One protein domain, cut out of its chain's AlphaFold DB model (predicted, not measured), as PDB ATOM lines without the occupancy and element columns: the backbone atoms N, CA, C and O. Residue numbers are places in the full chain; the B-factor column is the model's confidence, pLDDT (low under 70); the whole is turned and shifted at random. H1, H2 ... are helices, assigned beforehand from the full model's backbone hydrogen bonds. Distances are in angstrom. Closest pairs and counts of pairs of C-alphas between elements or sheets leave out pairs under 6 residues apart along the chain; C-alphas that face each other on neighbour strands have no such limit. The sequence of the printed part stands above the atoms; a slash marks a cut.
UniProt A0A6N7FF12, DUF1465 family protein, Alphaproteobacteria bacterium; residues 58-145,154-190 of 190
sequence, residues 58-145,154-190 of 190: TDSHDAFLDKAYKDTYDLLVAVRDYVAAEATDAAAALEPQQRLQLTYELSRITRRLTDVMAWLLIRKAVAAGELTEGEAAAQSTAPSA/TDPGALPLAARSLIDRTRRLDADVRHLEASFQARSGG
ATOM      1  N   THR A  58       6.299  40.612  66.367       61.22
ATOM      2  CA  THR A  58       5.251  39.867  67.087       61.22
ATOM      3  C   THR A  58       5.634  38.388  67.223       61.22
ATOM      4  O   THR A  58       5.639  37.871  68.336       61.22
ATOM      5  N   ASP A  59       6.155  37.769  66.158       65.00
ATOM      6  CA  ASP A  59       6.566  36.352  66.151       65.00
ATOM      7  C   ASP A  59       7.676  36.037  67.166       65.00
ATOM      8  O   ASP A  59       7.737  34.956  67.750       65.00
ATOM      9  N   SER A  60       8.569  37.002  67.408       74.19
ATOM     10  CA  SER A  60       9.621  36.851  68.417       74.19
ATOM     11  C   SER A  60       9.045  36.844  69.834       74.19
ATOM     12  O   SER A  60       9.517  36.080  70.669       74.19
ATOM     13  N   HIS A  61       8.025  37.661  70.114       77.31
ATOM     14  CA  HIS A  61       7.399  37.719  71.437       77.31
ATOM     15  C   HIS A  61       6.618  36.448  71.746       77.31
ATOM     16  O   HIS A  61       6.746  35.935  72.855       77.31
ATOM     17  N   ASP A  62       5.888  35.913  70.771       84.88
ATOM     18  CA  ASP A  62       5.167  34.652  70.935       84.88
ATOM     19  C   ASP A  62       6.142  33.498  71.196       84.88
ATOM     20  O   ASP A  62       5.946  32.715  72.125       84.88
ATOM     21  N   ALA A  63       7.277  33.469  70.488       86.62
ATOM     22  CA  ALA A  63       8.341  32.504  70.753       86.62
ATOM     23  C   ALA A  63       8.951  32.656  72.164       86.62
ATOM     24  O   ALA A  63       9.199  31.652  72.840       86.62
ATOM     25  N   PHE A  64       9.183  33.887  72.641       88.62
ATOM     26  CA  PHE A  64       9.659  34.126  74.011       88.62
ATOM     27  C   PHE A  64       8.613  33.737  75.063       88.62
ATOM     28  O   PHE A  64       8.973  33.148  76.083       88.62
ATOM     29  N   LEU A  65       7.334  34.025  74.814       91.38
ATOM     30  CA  LEU A  65       6.221  33.681  75.693       91.38
ATOM     31  C   LEU A  65       6.056  32.161  75.807       91.38
ATOM     32  O   LEU A  65       5.950  31.632  76.915       91.38
ATOM     33  N   ASP A  66       6.105  31.450  74.683       92.38
ATOM     34  CA  ASP A  66       6.026  29.991  74.645       92.38
ATOM     35  C   ASP A  66       7.232  29.331  75.309       92.38
ATOM     36  O   ASP A  66       7.074  28.371  76.074       92.38
ATOM     37  N   LYS A  67       8.434  29.875  75.091       93.50
ATOM     38  CA  LYS A  67       9.635  29.427  75.798       93.50
ATOM     39  C   LYS A  67       9.489  29.619  77.309       93.50
ATOM     40  O   LYS A  67       9.711  28.670  78.055       93.50
ATOM     41  N   ALA A  68       9.088  30.806  77.766       92.94
ATOM     42  CA  ALA A  68       8.913  31.097  79.189       92.94
ATOM     43  C   ALA A  68       7.846  30.198  79.832       92.94
ATOM     44  O   ALA A  68       8.036  29.705  80.946       92.94
ATOM     45  N   TYR A  69       6.748  29.930  79.122       95.31
ATOM     46  CA  TYR A  69       5.707  28.993  79.547       95.31
ATOM     47  C   TYR A  69       6.258  27.582  79.746       95.31
ATOM     48  O   TYR A  69       6.082  26.993  80.816       95.31
ATOM     49  N   LYS A  70       6.971  27.060  78.742       96.19
ATOM     50  CA  LYS A  70       7.585  25.735  78.813       96.19
ATOM     51  C   LYS A  70       8.608  25.652  79.946       96.19
ATOM     52  O   LYS A  70       8.549  24.720  80.740       96.19
ATOM     53  N   ASP A  71       9.497  26.636  80.053       96.19
ATOM     54  CA  ASP A  71      10.539  26.666  81.082       96.19
ATOM     55  C   ASP A  71       9.933  26.732  82.493       96.19
ATOM     56  O   ASP A  71      10.400  26.045  83.403       96.19
ATOM     57  N   THR A  72       8.852  27.499  82.678       96.12
ATOM     58  CA  THR A  72       8.118  27.566  83.954       96.12
ATOM     59  C   THR A  72       7.473  26.224  84.292       96.12
ATOM     60  O   THR A  72       7.579  25.756  85.426       96.12
ATOM     61  N   TYR A  73       6.825  25.581  83.316       96.88
ATOM     62  CA  TYR A  73       6.203  24.270  83.495       96.88
ATOM     63  C   TYR A  73       7.233  23.191  83.850       96.88
ATOM     64  O   TYR A  73       7.062  22.468  84.833       96.88
ATOM     65  N   ASP A  74       8.333  23.121  83.099       97.25
ATOM     66  CA  ASP A  74       9.415  22.166  83.343       97.25
ATOM     67  C   ASP A  74      10.024  22.359  84.737       97.25
ATOM     68  O   ASP A  74      10.346  21.389  85.426       97.25
ATOM     69  N   LEU A  75      10.156  23.609  85.185       96.19
ATOM     70  CA  LEU A  75      10.702  23.908  86.502       96.19
ATOM     71  C   LEU A  75       9.719  23.569  87.632       96.19
ATOM     72  O   LEU A  75      10.151  23.039  88.654       96.19
ATOM     73  N   LEU A  76       8.411  23.780  87.444       95.81
ATOM     74  CA  LEU A  76       7.373  23.298  88.369       95.81
ATOM     75  C   LEU A  76       7.418  21.771  88.515       95.81
ATOM     76  O   LEU A  76       7.353  21.252  89.632       95.81
ATOM     77  N   VAL A  77       7.576  21.051  87.401       96.12
ATOM     78  CA  VAL A  77       7.751  19.592  87.395       96.12
ATOM     79  C   VAL A  77       9.014  19.195  88.159       96.12
ATOM     80  O   VAL A  77       8.946  18.344  89.044       96.12
ATOM     81  N   ALA A  78      10.145  19.854  87.901       95.44
ATOM     82  CA  ALA A  78      11.399  19.566  88.594       95.44
ATOM     83  C   ALA A  78      11.312  19.809  90.113       95.44
ATOM     84  O   ALA A  78      11.867  19.035  90.892       95.44
ATOM     85  N   VAL A  79      10.603  20.857  90.549       94.19
ATOM     86  CA  VAL A  79      10.356  21.130  91.975       94.19
ATOM     87  C   VAL A  79       9.491  20.037  92.600       94.19
ATOM     88  O   VAL A  79       9.829  19.539  93.674       94.19
ATOM     89  N   ARG A  80       8.407  19.621  91.930       93.81
ATOM     90  CA  ARG A  80       7.552  18.514  92.389       93.81
ATOM     91  C   ARG A  80       8.362  17.232  92.568       93.81
ATOM     92  O   ARG A  80       8.252  16.580  93.604       93.81
ATOM     93  N   ASP A  81       9.166  16.887  91.570       92.38
ATOM     94  CA  ASP A  81       9.961  15.660  91.580       92.38
ATOM     95  C   ASP A  81      11.034  15.706  92.675       92.38
ATOM     96  O   ASP A  81      11.260  14.709  93.361       92.38
ATOM     97  N   TYR A  82      11.629  16.879  92.918       90.31
ATOM     98  CA  TYR A  82      12.540  17.095  94.039       90.31
ATOM     99  C   TYR A  82      11.851  16.881  95.393       90.31
ATOM    100  O   TYR A  82      12.358  16.128  96.219       90.31
ATOM    101  N   VAL A  83      10.675  17.476  95.615       88.69
ATOM    102  CA  VAL A  83       9.904  17.296  96.861       88.69
ATOM    103  C   VAL A  83       9.537  15.826  97.082       88.69
ATOM    104  O   VAL A  83       9.644  15.328  98.202       88.69
ATOM    105  N   ALA A  84       9.139  15.120  96.022       87.50
ATOM    106  CA  ALA A  84       8.830  13.696  96.094       87.50
ATOM    107  C   ALA A  84      10.066  12.853  96.458       87.50
ATOM    108  O   ALA A  84       9.956  11.931  97.262       87.50
ATOM    109  N   ALA A  85      11.241  13.186  95.915       83.06
ATOM    110  CA  ALA A  85      12.495  12.508  96.232       83.06
ATOM    111  C   ALA A  85      12.994  12.811  97.662       83.06
ATOM    112  O   ALA A  85      13.420  11.903  98.375       83.06
ATOM    113  N   GLU A  86      12.897  14.057  98.130       73.38
ATOM    114  CA  GLU A  86      13.276  14.446  99.500       73.38
ATOM    115  C   GLU A  86      12.441  13.732 100.568       73.38
ATOM    116  O   GLU A  86      12.959  13.410 101.636       73.38
ATOM    117  N   ALA A  87      11.174  13.426 100.267       60.91
ATOM    118  CA  ALA A  87      10.305  12.654 101.152       60.91
ATOM    119  C   ALA A  87      10.789  11.207 101.372       60.91
ATOM    120  O   ALA A  87      10.293  10.545 102.283       60.91
ATOM    121  N   THR A  88      11.728  10.722 100.549       60.06
ATOM    122  CA  THR A  88      12.187   9.330 100.596       60.06
ATOM    123  C   THR A  88      13.476   9.124 101.390       60.06
ATOM    124  O   THR A  88      13.455   8.222 102.213       60.06
ATOM    125  N   ASP A  89      14.535   9.946 101.258       59.62
ATOM    126  CA  ASP A  89      15.801   9.689 101.992       59.62
ATOM    127  C   ASP A  89      16.745  10.903 102.209       59.62
ATOM    128  O   ASP A  89      17.423  10.986 103.235       59.62
ATOM    129  N   ALA A  90      16.819  11.876 101.290       56.72
ATOM    130  CA  ALA A  90      17.854  12.928 101.328       56.72
ATOM    131  C   ALA A  90      17.642  14.014 102.410       56.72
ATOM    132  O   ALA A  90      18.616  14.538 102.960       56.72
ATOM    133  N   ALA A  91      16.389  14.301 102.786       58.19
ATOM    134  CA  ALA A  91      16.062  15.328 103.779       58.19
ATOM    135  C   ALA A  91      16.401  14.911 105.219       58.19
ATOM    136  O   ALA A  91      16.547  15.765 106.099       58.19
ATOM    137  N   ALA A  92      16.511  13.604 105.482       62.84
ATOM    138  CA  ALA A  92      16.737  13.067 106.823       62.84
ATOM    139  C   ALA A  92      18.144  13.384 107.362       62.84
ATOM    140  O   ALA A  92      18.326  13.461 108.575       62.84
ATOM    141  N   ALA A  93      19.116  13.610 106.472       73.44
ATOM    142  CA  ALA A  93      20.497  13.948 106.821       73.44
ATOM    143  C   ALA A  93      20.724  15.451 107.086       73.44
ATOM    144  O   ALA A  93      21.820  15.839 107.483       73.44
ATOM    145  N   LEU A  94      19.719  16.301 106.848       78.19
ATOM    146  CA  LEU A  94      19.820  17.743 107.058       78.19
ATOM    147  C   LEU A  94      19.513  18.120 108.509       78.19
ATOM    148  O   LEU A  94      18.522  17.660 109.095       78.19
ATOM    149  N   GLU A  95      20.295  19.054 109.050       84.56
ATOM    150  CA  GLU A  95      20.015  19.658 110.349       84.56
ATOM    151  C   GLU A  95      18.643  20.356 110.336       84.56
ATOM    152  O   GLU A  95      18.214  20.874 109.297       84.56
ATOM    153  N   PRO A  96      17.927  20.426 111.474       83.88
ATOM    154  CA  PRO A  96      16.590  21.022 111.534       83.88
ATOM    155  C   PRO A  96      16.493  22.417 110.909       83.88
ATOM    156  O   PRO A  96      15.526  22.709 110.204       83.88
ATOM    157  N   GLN A  97      17.520  23.248 111.108       83.31
ATOM    158  CA  GLN A  97      17.593  24.588 110.529       83.31
ATOM    159  C   GLN A  97      17.698  24.557 108.996       83.31
ATOM    160  O   GLN A  97      17.029  25.332 108.315       83.31
ATOM    161  N   GLN A  98      18.482  23.631 108.438       82.38
ATOM    162  CA  GLN A  98      18.623  23.466 106.989       82.38
ATOM    163  C   GLN A  98      17.325  22.954 106.354       82.38
ATOM    164  O   GLN A  98      16.951  23.414 105.277       82.38
ATOM    165  N   ARG A  99      16.593  22.054 107.027       83.44
ATOM    166  CA  ARG A  99      15.282  21.575 106.550       83.44
ATOM    167  C   ARG A  99      14.232  22.681 106.523       83.44
ATOM    168  O   ARG A  99      13.452  22.763 105.574       83.44
ATOM    169  N   LEU A 100      14.210  23.533 107.551       84.81
ATOM    170  CA  LEU A 100      13.316  24.689 107.592       84.81
ATOM    171  C   LEU A 100      13.636  25.660 106.449       84.81
ATOM    172  O   LEU A 100      12.729  26.058 105.719       84.81
ATOM    173  N   GLN A 101      14.919  25.973 106.257       83.38
ATOM    174  CA  GLN A 101      15.382  26.822 105.161       83.38
ATOM    175  C   GLN A 101      14.989  26.239 103.798       83.38
ATOM    176  O   GLN A 101      14.436  26.945 102.962       83.38
ATOM    177  N   LEU A 102      15.210  24.939 103.586       84.50
ATOM    178  CA  LEU A 102      14.825  24.258 102.352       84.50
ATOM    179  C   LEU A 102      13.315  24.345 102.102       84.50
ATOM    180  O   LEU A 102      12.888  24.696 101.006       84.50
ATOM    181  N   THR A 103      12.502  24.078 103.125       87.06
ATOM    182  CA  THR A 103      11.036  24.160 103.031       87.06
ATOM    183  C   THR A 103      10.581  25.575 102.677       87.06
ATOM    184  O   THR A 103       9.695  25.756 101.837       87.06
ATOM    185  N   TYR A 104      11.203  26.584 103.291       86.19
ATOM    186  CA  TYR A 104      10.933  27.987 103.006       86.19
ATOM    187  C   TYR A 104      11.265  28.340 101.550       86.19
ATOM    188  O   TYR A 104      10.413  28.880 100.843       86.19
ATOM    189  N   GLU A 105      12.452  27.967 101.065       86.12
ATOM    190  CA  GLU A 105      12.868  28.240  99.684       86.12
ATOM    191  C   GLU A 105      11.994  27.512  98.658       86.12
ATOM    192  O   GLU A 105      11.563  28.116  97.679       86.12
ATOM    193  N   LEU A 106      11.647  26.242  98.884       88.56
ATOM    194  CA  LEU A 106      10.760  25.497  97.984       88.56
ATOM    195  C   LEU A 106       9.352  26.099  97.926       88.56
ATOM    196  O   LEU A 106       8.755  26.185  96.850       88.56
ATOM    197  N   SER A 107       8.837  26.562  99.066       89.38
ATOM    198  CA  SER A 107       7.553  27.268  99.129       89.38
ATOM    199  C   SER A 107       7.615  28.582  98.351       89.38
ATOM    200  O   SER A 107       6.698  28.904  97.593       89.38
ATOM    201  N   ARG A 108       8.725  29.321  98.485       86.69
ATOM    202  CA  ARG A 108       8.970  30.565  97.752       86.69
ATOM    203  C   ARG A 108       9.053  30.324  96.248       86.69
ATOM    204  O   ARG A 108       8.374  31.022  95.501       86.69
ATOM    205  N   ILE A 109       9.824  29.326  95.816       89.56
ATOM    206  CA  ILE A 109       9.927  28.920  94.409       89.56
ATOM    207  C   ILE A 109       8.543  28.567  93.866       89.56
ATOM    208  O   ILE A 109       8.129  29.111  92.852       89.56
ATOM    209  N   THR A 110       7.799  27.700  94.552       92.31
ATOM    210  CA  THR A 110       6.490  27.232  94.070       92.31
ATOM    211  C   THR A 110       5.510  28.388  93.895       92.31
ATOM    212  O   THR A 110       4.860  28.491  92.853       92.31
ATOM    213  N   ARG A 111       5.436  29.295  94.880       90.12
ATOM    214  CA  ARG A 111       4.608  30.503  94.784       90.12
ATOM    215  C   ARG A 111       5.001  31.339  93.571       90.12
ATOM    216  O   ARG A 111       4.154  31.672  92.754       90.12
ATOM    217  N   ARG A 112       6.299  31.607  93.434       88.00
ATOM    218  CA  ARG A 112       6.855  32.422  92.359       88.00
ATOM    219  C   ARG A 112       6.544  31.853  90.975       88.00
ATOM    220  O   ARG A 112       6.058  32.572  90.112       88.00
ATOM    221  N   LEU A 113       6.770  30.556  90.786       92.44
ATOM    222  CA  LEU A 113       6.479  29.868  89.530       92.44
ATOM    223  C   LEU A 113       4.980  29.845  89.219       92.44
ATOM    224  O   LEU A 113       4.601  29.942  88.056       92.44
ATOM    225  N   THR A 114       4.129  29.748  90.240       92.56
ATOM    226  CA  THR A 114       2.671  29.806  90.062       92.56
ATOM    227  C   THR A 114       2.227  31.194  89.608       92.56
ATOM    228  O   THR A 114       1.457  31.300  88.657       92.56
ATOM    229  N   ASP A 115       2.754  32.250  90.233       90.31
ATOM    230  CA  ASP A 115       2.463  33.638  89.854       90.31
ATOM    231  C   ASP A 115       2.929  33.926  88.414       90.31
ATOM    232  O   ASP A 115       2.182  34.486  87.609       90.31
ATOM    233  N   VAL A 116       4.134  33.470  88.051       92.50
ATOM    234  CA  VAL A 116       4.655  33.539  86.676       92.50
ATOM    235  C   VAL A 116       3.748  32.780  85.705       92.50
ATOM    236  O   VAL A 116       3.375  33.323  84.668       92.50
ATOM    237  N   MET A 117       3.347  31.552  86.037       94.31
ATOM    238  CA  MET A 117       2.471  30.744  85.185       94.31
ATOM    239  C   MET A 117       1.119  31.426  84.948       94.31
ATOM    240  O   MET A 117       0.649  31.476  83.812       94.31
ATOM    241  N   ALA A 118       0.507  31.986  85.995       92.56
ATOM    242  CA  ALA A 118      -0.750  32.720  85.885       92.56
ATOM    243  C   ALA A 118      -0.620  33.924  84.939       92.56
ATOM    244  O   ALA A 118      -1.452  34.103  84.049       92.56
ATOM    245  N   TRP A 119       0.457  34.702  85.071       92.31
ATOM    246  CA  TRP A 119       0.735  35.825  84.177       92.31
ATOM    247  C   TRP A 119       0.923  35.383  82.720       92.31
ATOM    248  O   TRP A 119       0.324  35.963  81.813       92.31
ATOM    249  N   LEU A 120       1.704  34.323  82.484       92.50
ATOM    250  CA  LEU A 120       1.937  33.779  81.143       92.50
ATOM    251  C   LEU A 120       0.632  33.303  80.494       92.50
ATOM    252  O   LEU A 120       0.411  33.548  79.312       92.50
ATOM    253  N   LEU A 121      -0.256  32.667  81.261       93.06
ATOM    254  CA  LEU A 121      -1.566  32.228  80.779       93.06
ATOM    255  C   LEU A 121      -2.459  33.406  80.370       93.06
ATOM    256  O   LEU A 121      -3.073  33.349  79.306       93.06
ATOM    257  N   ILE A 122      -2.478  34.492  81.148       92.75
ATOM    258  CA  ILE A 122      -3.191  35.725  80.777       92.75
ATOM    259  C   ILE A 122      -2.634  36.282  79.461       92.75
ATOM    260  O   ILE A 122      -3.402  36.613  78.561       92.75
ATOM    261  N   ARG A 123      -1.305  36.341  79.304       91.44
ATOM    262  CA  ARG A 123      -0.677  36.823  78.062       91.44
ATOM    263  C   ARG A 123      -1.010  35.952  76.856       91.44
ATOM    264  O   ARG A 123      -1.304  36.488  75.793       91.44
ATOM    265  N   LYS A 124      -1.048  34.630  77.026       91.69
ATOM    266  CA  LYS A 124      -1.482  33.711  75.963       91.69
ATOM    267  C   LYS A 124      -2.952  33.919  75.591       91.69
ATOM    268  O   LYS A 124      -3.270  33.886  74.408       91.69
ATOM    269  N   ALA A 125      -3.829  34.180  76.560       91.69
ATOM    270  CA  ALA A 125      -5.232  34.494  76.288       91.69
ATOM    271  C   ALA A 125      -5.394  35.819  75.518       91.69
ATOM    272  O   ALA A 125      -6.214  35.897  74.606       91.69
ATOM    273  N   VAL A 126      -4.573  36.835  75.811       90.56
ATOM    274  CA  VAL A 126      -4.533  38.077  75.016       90.56
ATOM    275  C   VAL A 126      -4.059  37.808  73.588       90.56
ATOM    276  O   VAL A 126      -4.711  38.241  72.641       90.56
ATOM    277  N   ALA A 127      -2.974  37.047  73.415       87.00
ATOM    278  CA  ALA A 127      -2.456  36.685  72.092       87.00
ATOM    279  C   ALA A 127      -3.470  35.871  71.264       87.00
ATOM    280  O   ALA A 127      -3.584  36.054  70.055       87.00
ATOM    281  N   ALA A 128      -4.266  35.021  71.919       88.81
ATOM    282  CA  ALA A 128      -5.361  34.278  71.297       88.81
ATOM    283  C   ALA A 128      -6.607  35.138  70.993       88.81
ATOM    284  O   ALA A 128      -7.556  34.647  70.379       88.81
ATOM    285  N   GLY A 129      -6.634  36.404  71.424       89.62
ATOM    286  CA  GLY A 129      -7.790  37.293  71.302       89.62
ATOM    287  C   GLY A 129      -8.950  36.949  72.242       89.62
ATOM    288  O   GLY A 129     -10.061  37.436  72.037       89.62
ATOM    289  N   GLU A 130      -8.718  36.109  73.256       92.50
ATOM    290  CA  GLU A 130      -9.711  35.733  74.273       92.50
ATOM    291  C   GLU A 130      -9.860  36.798  75.369       92.50
ATOM    292  O   GLU A 130     -10.915  36.886  75.995       92.50
ATOM    293  N   LEU A 131      -8.819  37.608  75.592       91.00
ATOM    294  CA  LEU A 131      -8.822  38.757  76.498       91.00
ATOM    295  C   LEU A 131      -8.320  40.012  75.780       91.00
ATOM    296  O   LEU A 131      -7.398  39.960  74.969       91.00
ATOM    297  N   THR A 132      -8.884  41.165  76.130       89.62
ATOM    298  CA  THR A 132      -8.326  42.470  75.753       89.62
ATOM    299  C   THR A 132      -7.177  42.874  76.686       89.62
ATOM    300  O   THR A 132      -7.106  42.432  77.833       89.62
ATOM    301  N   GLU A 133      -6.298  43.781  76.241       86.62
ATOM    302  CA  GLU A 133      -5.217  44.319  77.093       86.62
ATOM    303  C   GLU A 133      -5.751  44.996  78.371       86.62
ATOM    304  O   GLU A 133      -5.145  44.894  79.437       86.62
ATOM    305  N   GLY A 134      -6.924  45.640  78.299       86.62
ATOM    306  CA  GLY A 134      -7.576  46.245  79.465       86.62
ATOM    307  C   GLY A 134      -8.060  45.209  80.486       86.62
ATOM    308  O   GLY A 134      -7.860  45.383  81.689       86.62
ATOM    309  N   GLU A 135      -8.650  44.105  80.021       87.19
ATOM    310  CA  GLU A 135      -9.063  42.991  80.887       87.19
ATOM    311  C   GLU A 135      -7.863  42.260  81.489       87.19
ATOM    312  O   GLU A 135      -7.905  41.864  82.656       87.19
ATOM    313  N   ALA A 136      -6.778  42.116  80.727       87.06
ATOM    314  CA  ALA A 136      -5.533  41.537  81.211       87.06
ATOM    315  C   ALA A 136      -4.901  42.391  82.319       87.06
ATOM    316  O   ALA A 136      -4.496  41.851  83.349       87.06
ATOM    317  N   ALA A 137      -4.875  43.718  82.160       82.06
ATOM    318  CA  ALA A 137      -4.365  44.637  83.177       82.06
ATOM    319  C   ALA A 137      -5.172  44.589  84.487       82.06
ATOM    320  O   ALA A 137      -4.602  44.746  85.564       82.06
ATOM    321  N   ALA A 138      -6.482  44.330  84.414       81.88
ATOM    322  CA  ALA A 138      -7.336  44.187  85.594       81.88
ATOM    323  C   ALA A 138      -7.124  42.861  86.352       81.88
ATOM    324  O   ALA A 138      -7.382  42.792  87.552       81.88
ATOM    325  N   GLN A 139      -6.670  41.809  85.663       78.25
ATOM    326  CA  GLN A 139      -6.465  40.467  86.229       78.25
ATOM    327  C   GLN A 139      -5.017  40.212  86.672       78.25
ATOM    328  O   GLN A 139      -4.763  39.384  87.546       78.25
ATOM    329  N   SER A 140      -4.058  40.909  86.065       66.25
ATOM    330  CA  SER A 140      -2.635  40.675  86.270       66.25
ATOM    331  C   SER A 140      -2.070  41.567  87.374       66.25
ATOM    332  O   SER A 140      -1.852  42.759  87.169       66.25
ATOM    333  N   THR A 141      -1.692  40.974  88.510       64.56
ATOM    334  CA  THR A 141      -0.641  41.578  89.344       64.56
ATOM    335  C   THR A 141       0.696  41.099  88.788       64.56
ATOM    336  O   THR A 141       0.917  39.893  88.704       64.56
ATOM    337  N   ALA A 142       1.557  42.026  88.364       61.91
ATOM    338  CA  ALA A 142       2.874  41.720  87.813       61.91
ATOM    339  C   ALA A 142       3.609  40.667  88.667       61.91
ATOM    340  O   ALA A 142       3.645  40.826  89.896       61.91
ATOM    341  N   PRO A 143       4.257  39.641  88.076       65.56
ATOM    342  CA  PRO A 143       5.028  38.654  88.831       65.56
ATOM    343  C   PRO A 143       6.052  39.318  89.759       65.56
ATOM    344  O   PRO A 143       6.416  38.775  90.794       65.56
ATOM    345  N   SER A 144       6.533  40.515  89.419       60.91
ATOM    346  CA  SER A 144       7.472  41.319  90.208       60.91
ATOM    347  C   SER A 144       6.931  41.868  91.541       60.91
ATOM    348  O   SER A 144       7.744  42.240  92.382       60.91
ATOM    349  N   ALA A 145       5.617  41.856  91.798       54.62
ATOM    350  CA  ALA A 145       5.035  42.430  93.019       54.62
ATOM    351  C   ALA A 145       5.338  41.628  94.306       54.62
ATOM    352  O   ALA A 145       5.235  42.163  95.408       54.62
ATOM    353  N   THR A 154      21.407  32.456 107.161       57.25
ATOM    354  CA  THR A 154      21.926  31.112 106.908       57.25
ATOM    355  C   THR A 154      22.580  31.061 105.532       57.25
ATOM    356  O   THR A 154      21.959  31.422 104.532       57.25
ATOM    357  N   ASP A 155      23.820  30.569 105.484       67.19
ATOM    358  CA  ASP A 155      24.589  30.403 104.250       67.19
ATOM    359  C   ASP A 155      23.819  29.542 103.222       67.19
ATOM    360  O   ASP A 155      23.602  28.347 103.460       67.19
ATOM    361  N   PRO A 156      23.438  30.097 102.052       63.97
ATOM    362  CA  PRO A 156      22.829  29.339 100.958       63.97
ATOM    363  C   PRO A 156      23.695  28.156 100.502       63.97
ATOM    364  O   PRO A 156      23.178  27.190  99.936       63.97
ATOM    365  N   GLY A 157      25.010  28.213 100.751       71.44
ATOM    366  CA  GLY A 157      25.977  27.148 100.508       71.44
ATOM    367  C   GLY A 157      25.699  25.852 101.273       71.44
ATOM    368  O   GLY A 157      26.109  24.787 100.810       71.44
ATOM    369  N   ALA A 158      24.948  25.923 102.375       77.12
ATOM    370  CA  ALA A 158      24.615  24.789 103.230       77.12
ATOM    371  C   ALA A 158      23.441  23.932 102.713       77.12
ATOM    372  O   ALA A 158      23.116  22.917 103.330       77.12
ATOM    373  N   LEU A 159      22.786  24.326 101.614       82.69
ATOM    374  CA  LEU A 159      21.694  23.562 101.003       82.69
ATOM    375  C   LEU A 159      22.209  22.488 100.025       82.69
ATOM    376  O   LEU A 159      23.253  22.676  99.384       82.69
ATOM    377  N   PRO A 160      21.452  21.389  99.820       85.44
ATOM    378  CA  PRO A 160      21.757  20.399  98.792       85.44
ATOM    379  C   PRO A 160      21.973  21.032  97.412       85.44
ATOM    380  O   PRO A 160      21.304  21.993  97.024       85.44
ATOM    381  N   LEU A 161      22.903  20.473  96.631       85.94
ATOM    382  CA  LEU A 161      23.240  20.994  95.301       85.94
ATOM    383  C   LEU A 161      22.017  21.071  94.372       85.94
ATOM    384  O   LEU A 161      21.857  22.051  93.646       85.94
ATOM    385  N   ALA A 162      21.135  20.070  94.430       87.31
ATOM    386  CA  ALA A 162      19.903  20.045  93.651       87.31
ATOM    387  C   ALA A 162      18.962  21.210  94.014       87.31
ATOM    388  O   ALA A 162      18.502  21.912  93.113       87.31
ATOM    389  N   ALA A 163      18.758  21.489  95.307       86.88
ATOM    390  CA  ALA A 163      17.958  22.625  95.768       86.88
ATOM    391  C   ALA A 163      18.539  23.969  95.301       86.88
ATOM    392  O   ALA A 163      17.819  24.798  94.746       86.88
ATOM    393  N   ARG A 164      19.860  24.161  95.435       87.25
ATOM    394  CA  ARG A 164      20.545  25.368  94.932       87.25
ATOM    395  C   ARG A 164      20.342  25.552  93.430       87.25
ATOM    396  O   ARG A 164      20.021  26.644  92.972       87.25
ATOM    397  N   SER A 165      20.435  24.464  92.665       90.62
ATOM    398  CA  SER A 165      20.191  24.487  91.223       90.62
ATOM    399  C   SER A 165      18.758  24.901  90.860       90.62
ATOM    400  O   SER A 165      18.567  25.583  89.851       90.62
ATOM    401  N   LEU A 166      17.751  24.512  91.650       91.25
ATOM    402  CA  LEU A 166      16.361  24.948  91.457       91.25
ATOM    403  C   LEU A 166      16.185  26.438  91.774       91.25
ATOM    404  O   LEU A 166      15.551  27.152  90.995       91.25
ATOM    405  N   ILE A 167      16.792  26.920  92.862       88.56
ATOM    406  CA  ILE A 167      16.789  28.344  93.237       88.56
ATOM    407  C   ILE A 167      17.384  29.188  92.101       88.56
ATOM    408  O   ILE A 167      16.756  30.137  91.633       88.56
ATOM    409  N   ASP A 168      18.563  28.817  91.598       89.50
ATOM    410  CA  ASP A 168      19.248  29.582  90.551       89.50
ATOM    411  C   ASP A 168      18.520  29.543  89.202       89.50
ATOM    412  O   ASP A 168      18.572  30.506  88.434       89.50
ATOM    413  N   ARG A 169      17.860  28.427  88.873       93.19
ATOM    414  CA  ARG A 169      17.017  28.331  87.670       93.19
ATOM    415  C   ARG A 169      15.773  29.208  87.793       93.19
ATOM    416  O   ARG A 169      15.473  29.937  86.854       93.19
ATOM    417  N   THR A 170      15.128  29.214  88.959       92.00
ATOM    418  CA  THR A 170      13.957  30.065  89.235       92.00
ATOM    419  C   THR A 170      14.316  31.543  89.121       92.00
ATOM    420  O   THR A 170      13.629  32.289  88.435       92.00
ATOM    421  N   ARG A 171      15.450  31.961  89.703       89.50
ATOM    422  CA  ARG A 171      15.935  33.350  89.621       89.50
ATOM    423  C   ARG A 171      16.205  33.812  88.189       89.50
ATOM    424  O   ARG A 171      15.922  34.960  87.860       89.50
ATOM    425  N   ARG A 172      16.771  32.940  87.350       90.31
ATOM    426  CA  ARG A 172      17.020  33.245  85.931       90.31
ATOM    427  C   ARG A 172      15.719  33.385  85.152       90.31
ATOM    428  O   ARG A 172      15.529  34.395  84.492       90.31
ATOM    429  N   LEU A 173      14.810  32.426  85.316       91.69
ATOM    430  CA  LEU A 173      13.481  32.477  84.710       91.69
ATOM    431  C   LEU A 173      12.723  33.751  85.114       91.69
ATOM    432  O   LEU A 173      12.122  34.407  84.273       91.69
ATOM    433  N   ASP A 174      12.796  34.138  86.387       87.50
ATOM    434  CA  ASP A 174      12.198  35.379  86.875       87.50
ATOM    435  C   ASP A 174      12.761  36.624  86.193       87.50
ATOM    436  O   ASP A 174      12.009  37.545  85.873       87.50
ATOM    437  N   ALA A 175      14.079  36.678  85.994       87.94
ATOM    438  CA  ALA A 175      14.711  37.776  85.274       87.94
ATOM    439  C   ALA A 175      14.221  37.822  83.820       87.94
ATOM    440  O   ALA A 175      13.803  38.883  83.356       87.94
ATOM    441  N   ASP A 176      14.183  36.675  83.140       88.69
ATOM    442  CA  ASP A 176      13.709  36.563  81.757       88.69
ATOM    443  C   ASP A 176      12.244  37.016  81.623       88.69
ATOM    444  O   ASP A 176      11.909  37.818  80.748       88.69
ATOM    445  N   VAL A 177      11.367  36.578  82.535       89.44
ATOM    446  CA  VAL A 177       9.946  36.967  82.551       89.44
ATOM    447  C   VAL A 177       9.771  38.451  82.868       89.44
ATOM    448  O   VAL A 177       8.920  39.096  82.265       89.44
ATOM    449  N   ARG A 178      10.589  39.035  83.754       87.44
ATOM    450  CA  ARG A 178      10.574  40.488  84.014       87.44
ATOM    451  C   ARG A 178      10.977  41.293  82.782       87.44
ATOM    452  O   ARG A 178      10.379  42.333  82.515       87.44
ATOM    453  N   HIS A 179      11.970  40.825  82.028       86.06
ATOM    454  CA  HIS A 179      12.351  41.458  80.765       86.06
ATOM    455  C   HIS A 179      11.218  41.389  79.738       86.06
ATOM    456  O   HIS A 179      10.926  42.394  79.091       86.06
ATOM    457  N   LEU A 180      10.545  40.240  79.640       88.12
ATOM    458  CA  LEU A 180       9.379  40.065  78.778       88.12
ATOM    459  C   LEU A 180       8.208  40.960  79.214       88.12
ATOM    460  O   LEU A 180       7.583  41.622  78.395       88.12
ATOM    461  N   GLU A 181       7.924  41.041  80.511       86.56
ATOM    462  CA  GLU A 181       6.888  41.925  81.045       86.56
ATOM    463  C   GLU A 181       7.159  43.394  80.699       86.56
ATOM    464  O   GLU A 181       6.260  44.094  80.228       86.56
ATOM    465  N   ALA A 182       8.398  43.854  80.881       85.31
ATOM    466  CA  ALA A 182       8.790  45.215  80.539       85.31
ATOM    467  C   ALA A 182       8.614  45.512  79.038       85.31
ATOM    468  O   ALA A 182       8.199  46.619  78.686       85.31
ATOM    469  N   SER A 183       8.876  44.537  78.156       84.00
ATOM    470  CA  SER A 183       8.678  44.719  76.713       84.00
ATOM    471  C   SER A 183       7.198  44.842  76.332       84.00
ATOM    472  O   SER A 183       6.871  45.643  75.456       84.00
ATOM    473  N   PHE A 184       6.294  44.136  77.024       82.00
ATOM    474  CA  PHE A 184       4.845  44.306  76.851       82.00
ATOM    475  C   PHE A 184       4.362  45.681  77.328       82.00
ATOM    476  O   PHE A 184       3.616  46.348  76.611       82.00
ATOM    477  N   GLN A 185       4.817  46.144  78.499       79.00
ATOM    478  CA  GLN A 185       4.376  47.430  79.060       79.00
ATOM    479  C   GLN A 185       4.836  48.643  78.239       79.00
ATOM    480  O   GLN A 185       4.121  49.636  78.136       79.00
ATOM    481  N   ALA A 186       6.015  48.570  77.617       80.94
ATOM    482  CA  ALA A 186       6.504  49.640  76.750       80.94
ATOM    483  C   ALA A 186       5.614  49.874  75.512       80.94
ATOM    484  O   ALA A 186       5.624  50.968  74.955       80.94
ATOM    485  N   ARG A 187       4.843  48.864  75.081       69.00
ATOM    486  CA  ARG A 187       3.963  48.938  73.905       69.00
ATOM    487  C   ARG A 187       2.560  49.429  74.245       69.00
ATOM    488  O   ARG A 187       1.963  50.134  73.445       69.00
ATOM    489  N   SER A 188       2.032  49.061  75.409       67.94
ATOM    490  CA  SER A 188       0.696  49.472  75.858       67.94
ATOM    491  C   SER A 188       0.623  50.937  76.311       67.94
ATOM    492  O   SER A 188      -0.472  51.471  76.455       67.94
ATOM    493  N   GLY A 189       1.771  51.586  76.543       58.12
ATOM    494  CA  GLY A 189       1.872  52.995  76.940       58.12
ATOM    495  C   GLY A 189       2.079  54.010  75.804       58.12
ATOM    496  O   GLY A 189       2.363  55.167  76.114       58.12
ATOM    497  N   GLY A 190       1.987  53.604  74.529       39.88
ATOM    498  CA  GLY A 190       2.107  54.475  73.346       39.88
ATOM    499  C   GLY A 190       0.830  54.509  72.522       39.88
ATOM    500  O   GLY A 190       0.526  55.596  71.984       39.88
TER     501      GLY A 190
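Overview. This is residues 58 to 145 and 154 to 190 of the 190 residues of the protein "DUF1465 family protein" of Alphaproteobacteria bacterium (UniProt A0A6N7FF12). Three long helices, H3, H1 and H5, lie side by side in a rod-like bundle; short H4 folds back on one end of H3, and tiny H2 sits in the turn from H1 to H3 at the other. The printed part has 125 residues, with five named helices, H1 to H5, and no named strand: all helix. It is loose, with a radius of gyration of the C-alphas of 17.1 A, and spans 54 by 24 by 24 A.

Along the chain. Find C-alpha 96 at (16.590, 21.022, 111.534); from there H3 runs 46.5 A to residue 127. H1 is residues 58 to 86, 42.0 A; H5, residues 161 to 188, 41.2 A, ends at (0.696, 49.472, 75.858). H2 is residues 90 to 93, H4 133 to 139.

Arrangement. H3, the hub, touches H1 at a shallow tilt of 28 degrees, opposite ways; their closest C-alphas, Thr 72 and Leu 113, are 6.3 A apart. With residues 102 to 116 alone it touches H5, the same way (closest C-alphas Ile 109 and Thr 170, 6.7 A). H3 and H4 form a hairpin (closest C-alphas Ile 122 and Ala 136, 6.3 A). Every O i to N i+4 pair is within hydrogen-bond range in H1, H3 and H4, and 23 of 24 in H5.

Size, cuts and confidence. Residues 146 to 153 are cut out, 24.6 A between C-alphas 145 and 154. The links printed whole are tight. Among residues under pLDDT 70 are 87 to 92.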